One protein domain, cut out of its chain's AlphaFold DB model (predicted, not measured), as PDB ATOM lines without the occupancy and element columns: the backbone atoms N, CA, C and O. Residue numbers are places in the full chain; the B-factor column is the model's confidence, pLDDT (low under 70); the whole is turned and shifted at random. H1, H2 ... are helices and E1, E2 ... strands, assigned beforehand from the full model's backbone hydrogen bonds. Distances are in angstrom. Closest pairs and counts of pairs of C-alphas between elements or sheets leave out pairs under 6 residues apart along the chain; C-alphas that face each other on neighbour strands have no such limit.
ATOM      1  N   ARG A  68     207.943 168.685 253.502       73.94
ATOM      2  CA  ARG A  68     208.475 169.035 252.182       73.94
ATOM      3  C   ARG A  68     209.493 168.003 251.702       73.94
ATOM      4  O   ARG A  68     209.432 167.603 250.549       73.94
ATOM      5  N   GLN A  69     210.392 167.563 252.578       77.69
ATOM      6  CA  GLN A  69     211.422 166.583 252.234       77.69
ATOM      7  C   GLN A  69     210.830 165.201 251.915       77.69
ATOM      8  O   GLN A  69     211.264 164.551 250.969       77.69
ATOM      9  N   GLU A  70     209.808 164.771 252.657       76.81
ATOM     10  CA  GLU A  70     209.059 163.542 252.367       76.81
ATOM     11  C   GLU A  70     208.310 163.638 251.030       76.81
ATOM     12  O   GLU A  70     208.317 162.686 250.251       76.81
ATOM     13  N   ALA A  71     207.711 164.795 250.725       72.50
ATOM     14  CA  ALA A  71     207.056 165.028 249.440       72.50
ATOM     15  C   ALA A  71     208.054 165.037 248.268       72.50
ATOM     16  O   ALA A  71     207.775 164.434 247.235       72.50
ATOM     17  N   GLU A  72     209.211 165.687 248.428       76.56
ATOM     18  CA  GLU A  72     210.299 165.696 247.437       76.56
ATOM     19  C   GLU A  72     210.823 164.272 247.181       76.56
ATOM     20  O   GLU A  72     210.933 163.865 246.026       76.56
ATOM     21  N   GLY A  73     211.045 163.476 248.232       77.12
ATOM     22  CA  GLY A  73     211.460 162.076 248.090       77.12
ATOM     23  C   GLY A  73     210.414 161.203 247.388       77.12
ATOM     24  O   GLY A  73     210.748 160.427 246.495       77.12
ATOM     25  N   ALA A  74     209.131 161.369 247.724       74.69
ATOM     26  CA  ALA A  74     208.047 160.641 247.064       74.69
ATOM     27  C   ALA A  74     207.909 161.000 245.571       74.69
ATOM     28  O   ALA A  74     207.570 160.135 244.761       74.69
ATOM     29  N   LEU A  75     208.174 162.261 245.206       69.12
ATOM     30  CA  LEU A  75     208.215 162.720 243.816       69.12
ATOM     31  C   LEU A  75     209.393 162.094 243.055       69.12
ATOM     32  O   LEU A  75     209.183 161.556 241.972       69.12
ATOM     33  N   GLU A  76     210.599 162.083 243.630       71.25
ATOM     34  CA  GLU A  76     211.774 161.455 243.004       71.25
ATOM     35  C   GLU A  76     211.583 159.947 242.769       71.25
ATOM     36  O   GLU A  76     211.964 159.423 241.721       71.25
ATOM     37  N   GLU A  77     210.966 159.236 243.716       71.25
ATOM     38  CA  GLU A  77     210.642 157.814 243.556       71.25
ATOM     39  C   GLU A  77     209.578 157.564 242.476       71.25
ATOM     40  O   GLU A  77     209.613 156.537 241.793       71.25
ATOM     41  N   ALA A  78     208.607 158.470 242.335       67.50
ATOM     42  CA  ALA A  78     207.592 158.384 241.291       67.50
ATOM     43  C   ALA A  78     208.196 158.631 239.900       67.50
ATOM     44  O   ALA A  78     207.901 157.869 238.979       67.50
ATOM     45  N   ASP A  79     209.091 159.615 239.771       70.94
ATOM     46  CA  ASP A  79     209.815 159.907 238.529       70.94
ATOM     47  C   ASP A  79     210.692 158.725 238.091       70.94
ATOM     48  O   ASP A  79     210.692 158.347 236.919       70.94
ATOM     49  N   GLN A  80     211.394 158.078 239.028       71.31
ATOM     50  CA  GLN A  80     212.194 156.884 238.726       71.31
ATOM     51  C   GLN A  80     211.329 155.722 238.226       71.31
ATOM     52  O   GLN A  80     211.676 155.078 237.236       71.31
ATOM     53  N   ARG A  81     210.176 155.481 238.863       68.44
ATOM     54  CA  ARG A  81     209.222 154.454 238.415       68.44
ATOM     55  C   ARG A  81     208.635 154.773 237.042       68.44
ATOM     56  O   ARG A  81     208.474 153.869 236.228       68.44
ATOM     57  N   ALA A  82     208.338 156.041 236.765       68.31
ATOM     58  CA  ALA A  82     207.874 156.463 235.449       68.31
ATOM     59  C   ALA A  82     208.941 156.212 234.370       68.31
ATOM     60  O   ALA A  82     208.611 155.702 233.301       68.31
ATOM     61  N   ALA A  83     210.214 156.494 234.663       70.56
ATOM     62  CA  ALA A  83     211.319 156.239 233.740       70.56
ATOM     63  C   ALA A  83     211.497 154.742 233.423       70.56
ATOM     64  O   ALA A  83     211.681 154.387 232.261       70.56
ATOM     65  N   GLU A  84     211.386 153.865 234.426       71.12
ATOM     66  CA  GLU A  84     211.468 152.408 234.238       71.12
ATOM     67  C   GLU A  84     210.323 151.887 233.350       71.12
ATOM     68  O   GLU A  84     210.560 151.148 232.395       71.12
ATOM     69  N   VAL A  85     209.090 152.357 233.582       71.31
ATOM     70  CA  VAL A  85     207.923 152.013 232.748       71.31
ATOM     71  C   VAL A  85     208.094 152.503 231.306       71.31
ATOM     72  O   VAL A  85     207.740 151.787 230.368       71.31
ATOM     73  N   VAL A  86     208.650 153.703 231.104       71.94
ATOM     74  CA  VAL A  86     208.942 154.240 229.764       71.94
ATOM     75  C   VAL A  86     209.995 153.399 229.047       71.94
ATOM     76  O   VAL A  86     209.843 153.117 227.855       71.94
ATOM     77  N   GLU A  87     211.048 152.975 229.746       71.00
ATOM     78  CA  GLU A  87     212.094 152.130 229.168       71.00
ATOM     79  C   GLU A  87     211.547 150.754 228.755       71.00
ATOM     80  O   GLU A  87     211.793 150.304 227.632       71.00
ATOM     81  N   ASP A  88     210.760 150.109 229.617       70.81
ATOM     82  CA  ASP A  88     210.157 148.805 229.329       70.81
ATOM     83  C   ASP A  88     209.124 148.869 228.200       70.81
ATOM     84  O   ASP A  88     209.073 147.972 227.349       70.81
ATOM     85  N   LEU A  89     208.358 149.958 228.121       70.12
ATOM     86  CA  LEU A  89     207.452 150.207 227.005       70.12
ATOM     87  C   LEU A  89     208.228 150.429 225.701       70.12
ATOM     88  O   LEU A  89     207.916 149.803 224.690       70.12
ATOM     89  N   THR A  90     209.284 151.245 225.725       71.50
ATOM     90  CA  THR A  90     210.146 151.488 224.553       71.50
ATOM     91  C   THR A  90     210.784 150.191 224.050       71.50
ATOM     92  O   THR A  90     210.910 149.986 222.844       71.50
ATOM     93  N   ARG A  91     211.159 149.285 224.961       70.19
ATOM     94  CA  ARG A  91     211.710 147.960 224.638       70.19
ATOM     95  C   ARG A  91     210.664 146.999 224.062       70.19
ATOM     96  O   ARG A  91     211.027 146.118 223.283       70.19
ATOM     97  N   SER A  92     209.404 147.148 224.461       64.44
ATOM     98  CA  SER A  92     208.303 146.275 224.045       64.44
ATOM     99  C   SER A  92     207.671 146.704 222.724       64.44
ATOM    100  O   SER A  92     207.109 145.858 222.045       64.44
ATOM    101  N   LEU A  93     207.768 147.974 222.331       67.12
ATOM    102  CA  LEU A  93     207.210 148.452 221.067       67.12
ATOM    103  C   LEU A  93     208.023 147.937 219.862       67.12
ATOM    104  O   LEU A  93     209.258 147.877 219.924       67.12
ATOM    105  N   PRO A  94     207.365 147.571 218.745       56.94
ATOM    106  CA  PRO A  94     208.054 147.061 217.571       56.94
ATOM    107  C   PRO A  94     208.955 148.164 217.007       56.94
ATOM    108  O   PRO A  94     208.488 149.221 216.592       56.94
ATOM    109  N   SER A  95     210.264 147.903 217.082       54.25
ATOM    110  CA  SER A  95     211.393 148.750 216.671       54.25
ATOM    111  C   SER A  95     211.040 149.896 215.715       54.25
ATOM    112  O   SER A  95     210.664 149.657 214.571       54.25
ATOM    113  N   GLY A  96     211.310 151.135 216.119       50.25
ATOM    114  CA  GLY A  96     211.324 152.255 215.188       50.25
ATOM    115  C   GLY A  96     212.142 153.404 215.739       50.25
ATOM    116  O   GLY A  96     211.724 154.061 216.682       50.25
ATOM    117  N   SER A  97     213.272 153.691 215.103       52.19
ATOM    118  CA  SER A  97     214.104 154.899 215.238       52.19
ATOM    119  C   SER A  97     213.358 156.242 215.093       52.19
ATOM    120  O   SER A  97     213.991 157.292 215.041       52.19
ATOM    121  N   ASP A  98     212.032 156.196 215.000       66.19
ATOM    122  CA  ASP A  98     211.115 157.296 214.768       66.19
ATOM    123  C   ASP A  98     210.282 157.646 216.009       66.19
ATOM    124  O   ASP A  98     209.514 158.596 215.937       66.19
ATOM    125  N   ILE A  99     210.399 156.930 217.137       68.81
ATOM    126  CA  ILE A  99     209.785 157.375 218.400       68.81
ATOM    127  C   ILE A  99     210.544 158.615 218.888       68.81
ATOM    128  O   ILE A  99     211.758 158.574 219.089       68.81
ATOM    129  N   VAL A 100     209.822 159.723 219.037       73.88
ATOM    130  CA  VAL A 100     210.352 161.023 219.470       73.88
ATOM    131  C   VAL A 100     210.193 161.196 220.973       73.88
ATOM    132  O   VAL A 100     211.115 161.688 221.618       73.88
ATOM    133  N   ASP A 101     209.044 160.796 221.516       77.50
ATOM    134  CA  ASP A 101     208.730 160.962 222.933       77.50
ATOM    135  C   ASP A 101     207.708 159.919 223.407       77.50
ATOM    136  O   ASP A 101     206.890 159.431 222.623       77.50
ATOM    137  N   VAL A 102     207.751 159.579 224.693       73.81
ATOM    138  CA  VAL A 102     206.799 158.669 225.342       73.81
ATOM    139  C   VAL A 102     206.387 159.273 226.681       73.81
ATOM    140  O   VAL A 102     207.175 159.338 227.621       73.81
ATOM    141  N   GLU A 103     205.125 159.682 226.782       76.44
ATOM    142  CA  GLU A 103     204.527 160.182 228.018       76.44
ATOM    143  C   GLU A 103     203.926 158.996 228.788       76.44
ATOM    144  O   GLU A 103     202.985 158.333 228.325       76.44
ATOM    145  N   ALA A 104     204.510 158.714 229.956       68.38
ATOM    146  CA  ALA A 104     204.154 157.584 230.809       68.38
ATOM    147  C   ALA A 104     202.719 157.675 231.351       68.38
ATOM    148  O   ALA A 104     202.116 158.749 231.376       68.38
ATOM    149  N   LEU A 105     202.212 156.525 231.816       70.62
ATOM    150  CA  LEU A 105     200.862 156.310 232.340       70.62
ATOM    151  C   LEU A 105     200.356 157.504 233.157       70.62
ATOM    152  O   LEU A 105     200.770 157.742 234.293       70.62
ATOM    153  N   ARG A 106     199.430 158.249 232.565       66.12
ATOM    154  CA  ARG A 106     198.768 159.368 233.222       66.12
ATOM    155  C   ARG A 106     197.743 158.857 234.229       66.12
ATOM    156  O   ARG A 106     197.319 157.704 234.170       66.12
ATOM    157  N   GLU A 107     197.306 159.717 235.151       65.69
ATOM    158  CA  GLU A 107     196.317 159.364 236.190       65.69
ATOM    159  C   GLU A 107     195.003 158.786 235.622       65.69
ATOM    160  O   GLU A 107     194.268 158.080 236.313       65.69
ATOM    161  N   ASP A 108     194.694 159.062 234.353       75.06
ATOM    162  CA  ASP A 108     193.544 158.519 233.632       75.06
ATOM    163  C   ASP A 108     193.743 157.066 233.147       75.06
ATOM    164  O   ASP A 108     192.754 156.410 232.800       75.06
ATOM    165  N   GLY A 109     194.957 156.519 233.227       78.75
ATOM    166  CA  GLY A 109     195.329 155.196 232.721       78.75
ATOM    167  C   GLY A 109     195.697 155.215 231.238       78.75
ATOM    168  O   GLY A 109     195.489 154.216 230.549       78.75
ATOM    169  N   LYS A 110     196.176 156.359 230.736       85.62
ATOM    170  CA  LYS A 110     196.520 156.573 229.331       85.62
ATOM    171  C   LYS A 110     198.022 156.713 229.132       85.62
ATOM    172  O   LYS A 110     198.690 157.382 229.917       85.62
ATOM    173  N   VAL A 111     198.523 156.150 228.039       84.00
ATOM    174  CA  VAL A 111     199.896 156.354 227.559       84.00
ATOM    175  C   VAL A 111     199.860 157.122 226.242       84.00
ATOM    176  O   VAL A 111     198.996 156.870 225.398       84.00
ATOM    177  N   VAL A 112     200.784 158.069 226.070       87.19
ATOM    178  CA  VAL A 112     200.944 158.823 224.819       87.19
ATOM    179  C   VAL A 112     202.307 158.503 224.220       87.19
ATOM    180  O   VAL A 112     203.326 158.660 224.881       87.19
ATOM    181  N   ILE A 113     202.331 158.074 222.962       86.00
ATOM    182  CA  ILE A 113     203.548 157.758 222.213       86.00
ATOM    183  C   ILE A 113     203.614 158.699 221.009       86.00
ATOM    184  O   ILE A 113     202.709 158.724 220.171       86.00
ATOM    185  N   GLU A 114     204.677 159.489 220.914       85.94
ATOM    186  CA  GLU A 114     204.914 160.408 219.806       85.94
ATOM    187  C   GLU A 114     205.923 159.821 218.819       85.94
ATOM    188  O   GLU A 114     207.045 159.467 219.175       85.94
ATOM    189  N   TYR A 115     205.525 159.768 217.551       82.38
ATOM    190  CA  TYR A 115     206.367 159.403 216.423       82.38
ATOM    191  C   TYR A 115     206.699 160.626 215.567       82.38
ATOM    192  O   TYR A 115     205.879 161.523 215.335       82.38
ATOM    193  N   GLY A 116     207.907 160.618 215.016       81.75
ATOM    194  CA  GLY A 116     208.394 161.603 214.071       81.75
ATOM    195  C   GLY A 116     207.573 161.616 212.785       81.75
ATOM    196  O   GLY A 116     206.947 160.633 212.385       81.75
ATOM    197  N   ARG A 117     207.606 162.754 212.079       81.12
ATOM    198  CA  ARG A 117     206.901 162.924 210.795       81.12
ATOM    199  C   ARG A 117     207.329 161.922 209.716       81.12
ATOM    200  O   ARG A 117     206.549 161.709 208.794       81.12
ATOM    201  N   SER A 118     208.504 161.302 209.836       77.50
ATOM    202  CA  SER A 118     208.983 160.219 208.963       77.50
ATOM    203  C   SER A 118     208.008 159.038 208.906       77.50
ATOM    204  O   SER A 118     207.827 158.451 207.844       77.50
ATOM    205  N   ALA A 119     207.285 158.745 209.990       76.94
ATOM    206  CA  ALA A 119     206.289 157.672 210.007       76.94
ATOM    207  C   ALA A 119     205.074 157.943 209.089       76.94
ATOM    208  O   ALA A 119     204.356 157.012 208.730       76.94
ATOM    209  N   LEU A 120     204.853 159.192 208.650       79.00
ATOM    210  CA  LEU A 120     203.824 159.528 207.654       79.00
ATOM    211  C   LEU A 120     204.229 159.175 206.216       79.00
ATOM    212  O   LEU A 120     203.384 159.246 205.327       79.00
ATOM    213  N   GLU A 121     205.498 158.836 205.971       81.75
ATOM    214  CA  GLU A 121     205.976 158.403 204.650       81.75
ATOM    215  C   GLU A 121     205.541 156.965 204.320       81.75
ATOM    216  O   GLU A 121     205.537 156.572 203.151       81.75
ATOM    217  N   ALA A 122     205.150 156.189 205.336       77.94
ATOM    218  CA  ALA A 122     204.597 154.852 205.179       77.94
ATOM    219  C   ALA A 122     203.186 154.873 204.562       77.94
ATOM    220  O   ALA A 122     202.465 155.873 204.608       77.94
ATOM    221  N   ASP A 123     202.769 153.731 204.006       83.50
ATOM    222  CA  ASP A 123     201.395 153.562 203.532       83.50
ATOM    223  C   ASP A 123     200.400 153.775 204.695       83.50
ATOM    224  O   ASP A 123     200.602 153.212 205.776       83.50
ATOM    225  N   PRO A 124     199.319 154.560 204.510       83.25
ATOM    226  CA  PRO A 124     198.378 154.862 205.583       83.25
ATOM    227  C   PRO A 124     197.736 153.636 206.242       83.25
ATOM    228  O   PRO A 124     197.469 153.696 207.440       83.25
ATOM    229  N   GLN A 125     197.474 152.557 205.493       84.44
ATOM    230  CA  GLN A 125     196.907 151.331 206.060       84.44
ATOM    231  C   GLN A 125     197.950 150.578 206.881       84.44
ATOM    232  O   GLN A 125     197.659 150.144 207.990       84.44
ATOM    233  N   VAL A 126     199.184 150.504 206.377       84.69
ATOM    234  CA  VAL A 126     200.305 149.886 207.101       84.69
ATOM    235  C   VAL A 126     200.590 150.640 208.397       84.69
ATOM    236  O   VAL A 126     200.811 150.013 209.430       84.69
ATOM    237  N   LEU A 127     200.540 151.975 208.373       83.81
ATOM    238  CA  LEU A 127     200.706 152.802 209.565       83.81
ATOM    239  C   LEU A 127     199.616 152.510 210.604       83.81
ATOM    240  O   LEU A 127     199.929 152.306 211.772       83.81
ATOM    241  N   GLU A 128     198.349 152.472 210.192       85.25
ATOM    242  CA  GLU A 128     197.229 152.195 211.100       85.25
ATOM    243  C   GLU A 128     197.309 150.786 211.706       85.25
ATOM    244  O   GLU A 128     197.079 150.620 212.903       85.25
ATOM    245  N   ASP A 129     197.670 149.782 210.905       86.44
ATOM    246  CA  ASP A 129     197.850 148.409 211.380       86.44
ATOM    247  C   ASP A 129     199.029 148.295 212.351       86.44
ATOM    248  O   ASP A 129     198.894 147.669 213.400       86.44
ATOM    249  N   THR A 130     200.134 148.990 212.067       85.00
ATOM    250  CA  THR A 130     201.301 149.047 212.962       85.00
ATOM    251  C   THR A 130     200.946 149.683 214.307       85.00
ATOM    252  O   THR A 130     201.314 149.156 215.352       85.00
ATOM    253  N   MET A 131     200.212 150.802 214.306       86.44
ATOM    254  CA  MET A 131     199.816 151.485 215.547       86.44
ATOM    255  C   MET A 131     198.830 150.647 216.366       86.44
ATOM    256  O   MET A 131     198.904 150.625 217.592       86.44
ATOM    257  N   ARG A 132     197.936 149.913 215.697       87.62
ATOM    258  CA  ARG A 132     197.021 148.966 216.344       87.62
ATOM    259  C   ARG A 132     197.784 147.836 217.041       87.62
ATOM    260  O   ARG A 132     197.529 147.575 218.210       87.62
ATOM    261  N   GLU A 133     198.733 147.210 216.348       85.44
ATOM    262  CA  GLU A 133     199.565 146.134 216.904       85.44
ATOM    263  C   GLU A 133     200.436 146.642 218.065       85.44
ATOM    264  O   GLU A 133     200.499 146.022 219.126       85.44
ATOM    265  N   ALA A 134     201.024 147.832 217.920       83.81
ATOM    266  CA  ALA A 134     201.760 148.498 218.989       83.81
ATOM    267  C   ALA A 134     200.881 148.784 220.223       83.81
ATOM    268  O   ALA A 134     201.352 148.663 221.353       83.81
ATOM    269  N   ALA A 135     199.602 149.133 220.031       86.88
ATOM    270  CA  ALA A 135     198.658 149.336 221.128       86.88
ATOM    271  C   ALA A 135     198.382 148.039 221.892       86.88
ATOM    272  O   ALA A 135     198.361 148.039 223.122       86.88
ATOM    273  N   GLU A 136     198.170 146.938 221.167       86.44
ATOM    274  CA  GLU A 136     197.967 145.611 221.754       86.44
ATOM    275  C   GLU A 136     199.193 145.196 222.571       86.44
ATOM    276  O   GLU A 136     199.066 144.814 223.733       86.44
ATOM    277  N   GLN A 137     200.390 145.404 222.025       81.44
ATOM    278  CA  GLN A 137     201.634 145.097 222.720       81.44
ATOM    279  C   GLN A 137     201.863 145.976 223.962       81.44
ATOM    280  O   GLN A 137     202.336 145.488 224.988       81.44
ATOM    281  N   ALA A 138     201.489 147.258 223.914       81.94
ATOM    282  CA  ALA A 138     201.540 148.147 225.077       81.94
ATOM    283  C   ALA A 138     200.569 147.707 226.188       81.94
ATOM    284  O   ALA A 138     200.916 147.776 227.367       81.94
ATOM    285  N   ARG A 139     199.374 147.221 225.825       83.88
ATOM    286  CA  ARG A 139     198.394 146.662 226.775       83.88
ATOM    287  C   ARG A 139     198.884 145.362 227.414       83.88
ATOM    288  O   ARG A 139     198.609 145.134 228.588       83.88
ATOM    289  N   ASP A 140     199.620 144.544 226.669       83.00
ATOM    290  CA  ASP A 140     200.242 143.329 227.203       83.00
ATOM    291  C   ASP A 140     201.387 143.648 228.180       83.00
ATOM    292  O   ASP A 140     201.580 142.931 229.165       83.00
ATOM    293  N   ALA A 141     202.139 144.726 227.932       77.44
ATOM    294  CA  ALA A 141     203.249 145.154 228.783       77.44
ATOM    295  C   ALA A 141     202.795 145.886 230.060       77.44
ATOM    296  O   ALA A 141     203.400 145.710 231.117       77.44
ATOM    297  N   ILE A 142     201.739 146.704 229.976       77.12
ATOM    298  CA  ILE A 142     201.247 147.533 231.083       77.12
ATOM    299  C   ILE A 142     199.859 147.032 231.515       77.12
ATOM    300  O   ILE A 142     198.847 147.431 230.924       77.12
ATOM    301  N   PRO A 143     199.773 146.188 232.562       70.19
ATOM    302  CA  PRO A 143     198.487 145.818 233.136       70.19
ATOM    303  C   PRO A 143     197.768 147.079 233.648       70.19
ATOM    304  O   PRO A 143     198.392 147.948 234.248       70.19
ATOM    305  N   ASP A 144     196.462 147.180 233.386       79.12
ATOM    306  CA  ASP A 144     195.574 148.327 233.681       79.12
ATOM    307  C   ASP A 144     195.623 149.525 232.708       79.12
ATOM    308  O   ASP A 144     194.947 150.536 232.931       79.12
ATOM    309  N   LEU A 145     196.335 149.406 231.582       80.69
ATOM    310  CA  LEU A 145     196.319 150.416 230.522       80.69
ATOM    311  C   LEU A 145     194.932 150.515 229.860       80.69
ATOM    312  O   LEU A 145     194.436 149.554 229.261       80.69
ATOM    313  N   LYS A 146     194.298 151.690 229.946       85.81
ATOM    314  CA  LYS A 146     192.967 151.926 229.368       85.81
ATOM    315  C   LYS A 146     193.039 152.286 227.899       85.81
ATOM    316  O   LYS A 146     192.389 151.614 227.102       85.81
ATOM    317  N   ASP A 147     193.836 153.299 227.577       88.56
ATOM    318  CA  ASP A 147     193.923 153.890 226.244       88.56
ATOM    319  C   ASP A 147     195.387 154.114 225.849       88.56
ATOM    320  O   ASP A 147     196.214 154.522 226.674       88.56
ATOM    321  N   VAL A 148     195.688 153.912 224.567       87.56
ATOM    322  CA  VAL A 148     196.983 154.249 223.964       87.56
ATOM    323  C   VAL A 148     196.764 155.294 222.885       87.56
ATOM    324  O   VAL A 148     195.993 155.089 221.949       87.56
ATOM    325  N   GLU A 149     197.429 156.440 223.015       90.75
ATOM    326  CA  GLU A 149     197.399 157.499 222.010       90.75
ATOM    327  C   GLU A 149     198.723 157.572 221.263       90.75
ATOM    328  O   GLU A 149     199.772 157.779 221.860       90.75
ATOM    329  N   PHE A 150     198.651 157.487 219.940       89.06
ATOM    330  CA  PHE A 150     199.782 157.688 219.050       89.06
ATOM    331  C   PHE A 150     199.668 159.041 218.362       89.06
ATOM    332  O   PHE A 150     198.674 159.318 217.683       89.06
ATOM    333  N   ARG A 151     200.688 159.886 218.502       89.75
ATOM    334  CA  ARG A 151     200.797 161.166 217.790       89.75
ATOM    335  C   ARG A 151     201.832 161.037 216.689       89.75
ATOM    336  O   ARG A 151     202.969 160.683 216.958       89.75
ATOM    337  N   VAL A 152     201.444 161.323 215.450       87.00
ATOM    338  CA  VAL A 152     202.332 161.258 214.285       87.00
ATOM    339  C   VAL A 152     202.219 162.568 213.509       87.00
ATOM    340  O   VAL A 152     201.301 162.764 212.705       87.00
ATOM    341  N   GLY A 153     203.129 163.505 213.779       83.31
ATOM    342  CA  GLY A 153     203.006 164.880 213.289       83.31
ATOM    343  C   GLY A 153     201.696 165.527 213.757       83.31
ATOM    344  O   GLY A 153     201.498 165.736 214.945       83.31
ATOM    345  N   ASP A 154     200.792 165.827 212.821       84.75
ATOM    346  CA  ASP A 154     199.495 166.463 213.106       84.75
ATOM    347  C   ASP A 154     198.334 165.448 213.237       84.75
ATOM    348  O   ASP A 154     197.172 165.838 213.366       84.75
ATOM    349  N   ARG A 155     198.620 164.138 213.151       84.88
ATOM    350  CA  ARG A 155     197.621 163.061 213.243       84.88
ATOM    351  C   ARG A 155     197.666 162.398 214.613       84.88
ATOM    352  O   ARG A 155     198.741 162.148 215.149       84.88
ATOM    353  N   THR A 156     196.493 162.048 215.126       89.06
ATOM    354  CA  THR A 156     196.341 161.313 216.383       89.06
ATOM    355  C   THR A 156     195.549 160.039 216.132       89.06
ATOM    356  O   THR A 156     194.495 160.085 215.495       89.06
ATOM    357  N   PHE A 157     196.056 158.921 216.638       86.75
ATOM    358  CA  PHE A 157     195.384 157.626 216.647       86.75
ATOM    359  C   PHE A 157     195.170 157.211 218.099       86.75
ATOM    360  O   PHE A 157     196.036 157.440 218.940       86.75
ATOM    361  N   THR A 158     194.015 156.639 218.418       90.50
ATOM    362  CA  THR A 158     193.693 156.206 219.782       90.50
ATOM    363  C   THR A 158     193.082 154.822 219.726       90.50
ATOM    364  O   THR A 158     192.176 154.594 218.921       90.50
ATOM    365  N   TYR A 159     193.590 153.932 220.573       88.25
ATOM    366  CA  TYR A 159     193.197 152.529 220.649       88.25
ATOM    367  C   TYR A 159     192.970 152.094 222.084       88.25
ATOM    368  O   TYR A 159     193.621 152.634 223.007       88.25
TER     369      TYR A 159
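AT A GLANCE: This is residues 68 to 159 of the 159 residues of an uncharacterized protein of Micrococcus sp. HSID17245 (UniProt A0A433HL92). A small four-stranded sheet has two helices, H1 and H3, over one face, and its other face is bare. H1 is long: its later part, residues 82 to 90, packs over the E1 and E2 side of the sheet, while residues 68 to 78 stick out as a free arm; H3 covers E3 and E4, and the short H2 grazes the sheet. The 92 printed residues hold three named helices and four named strands in the order H1 E1 E2 H2 H3 E3 E4, of the mixed class, helices and strands; the mixed sheet runs E1 E2 E3 E4, with E2 and E3 parallel and the other neighbours antiparallel. The whole is only just compact, close to loose, with a radius of gyration of the C-alphas of 14.5 A, and spans 51 by 23 by 21 A.

HOW THE PARTS SIT: The inner strands E2, residues 110 to 115, and E3, residues 147 to 152, are parallel at 18 degrees, with N 113 and O 149 2.8 A apart, within hydrogen-bond range. Edge strand E1, residues 99 to 103, forms an antiparallel hairpin with E2, with N 114 and O 101 at 2.8 A. Edge strand E4, residues 155 to 158, forms one with E3, with N 150 and O 157 at 2.8 A. H3, residues 124 to 141, is on the sheet at a height of 9.4 A, over E3 and E4, slantwise to the strands at 38 degrees to E4 on the local plane; its closest C-alphas to E3 are those of Ala 135 and Val 148, 5.9 A apart. H1, residues 68 to 92, is on the same face at a height of 8.9 A, over E1 and E2, slantwise at 39 degrees to E1 on the local plane; together they make two layers, helices on one face of a sheet. With its residues 88 to 92 alone H1 touches residues 137 to 141 of H3, at a steep tilt of 53 degrees, opposite ways; the closest C-alphas, of Leu 89 and Ala 138, are 6.6 A apart. H2, residues 117 to 121, only grazes the sheet with residues 117 to 120, and is close to H3 but not clearly touching, with the C-alphas of Ala 119 and Leu 127 at 7.4 A. E2, H2, H3 and E3 form a strand-helix-strand unit, two parallel neighbour strands joined through helices, with a right-handed crossover. In H1 and H3 every O i to N i+4 pair is within hydrogen-bond range; in H2 0 of 1 is, against 2 of 2 O i to N i+3 pairs.

IN THESE COORDINATES: H1 begins at C-alpha 68, (208.475, 169.035, 252.182), and is 36.2 A long; H3 is 25.6 A long and ends at C-alpha 141, (203.249, 145.154, 228.783). E2 measures 16.5 A, E3 16.4 A, E1 11.3 A, E4 10.3 A and H2 7.7 A. E4 ends at C-alpha 158, (193.693, 156.206, 219.782).

THE WHOLE: The C-alphas farthest apart, of Arg 68 and Asp 123, are 51.5 A apart. Without the stretches that stand free, residues 68 to 78 and 121 to 126, the body spans 31 by 20 by 20 A. The printed part has no cut and no long link. Mean pLDDT of the printed part is 77.5; 15 residues are under 70, among them 92 to 99.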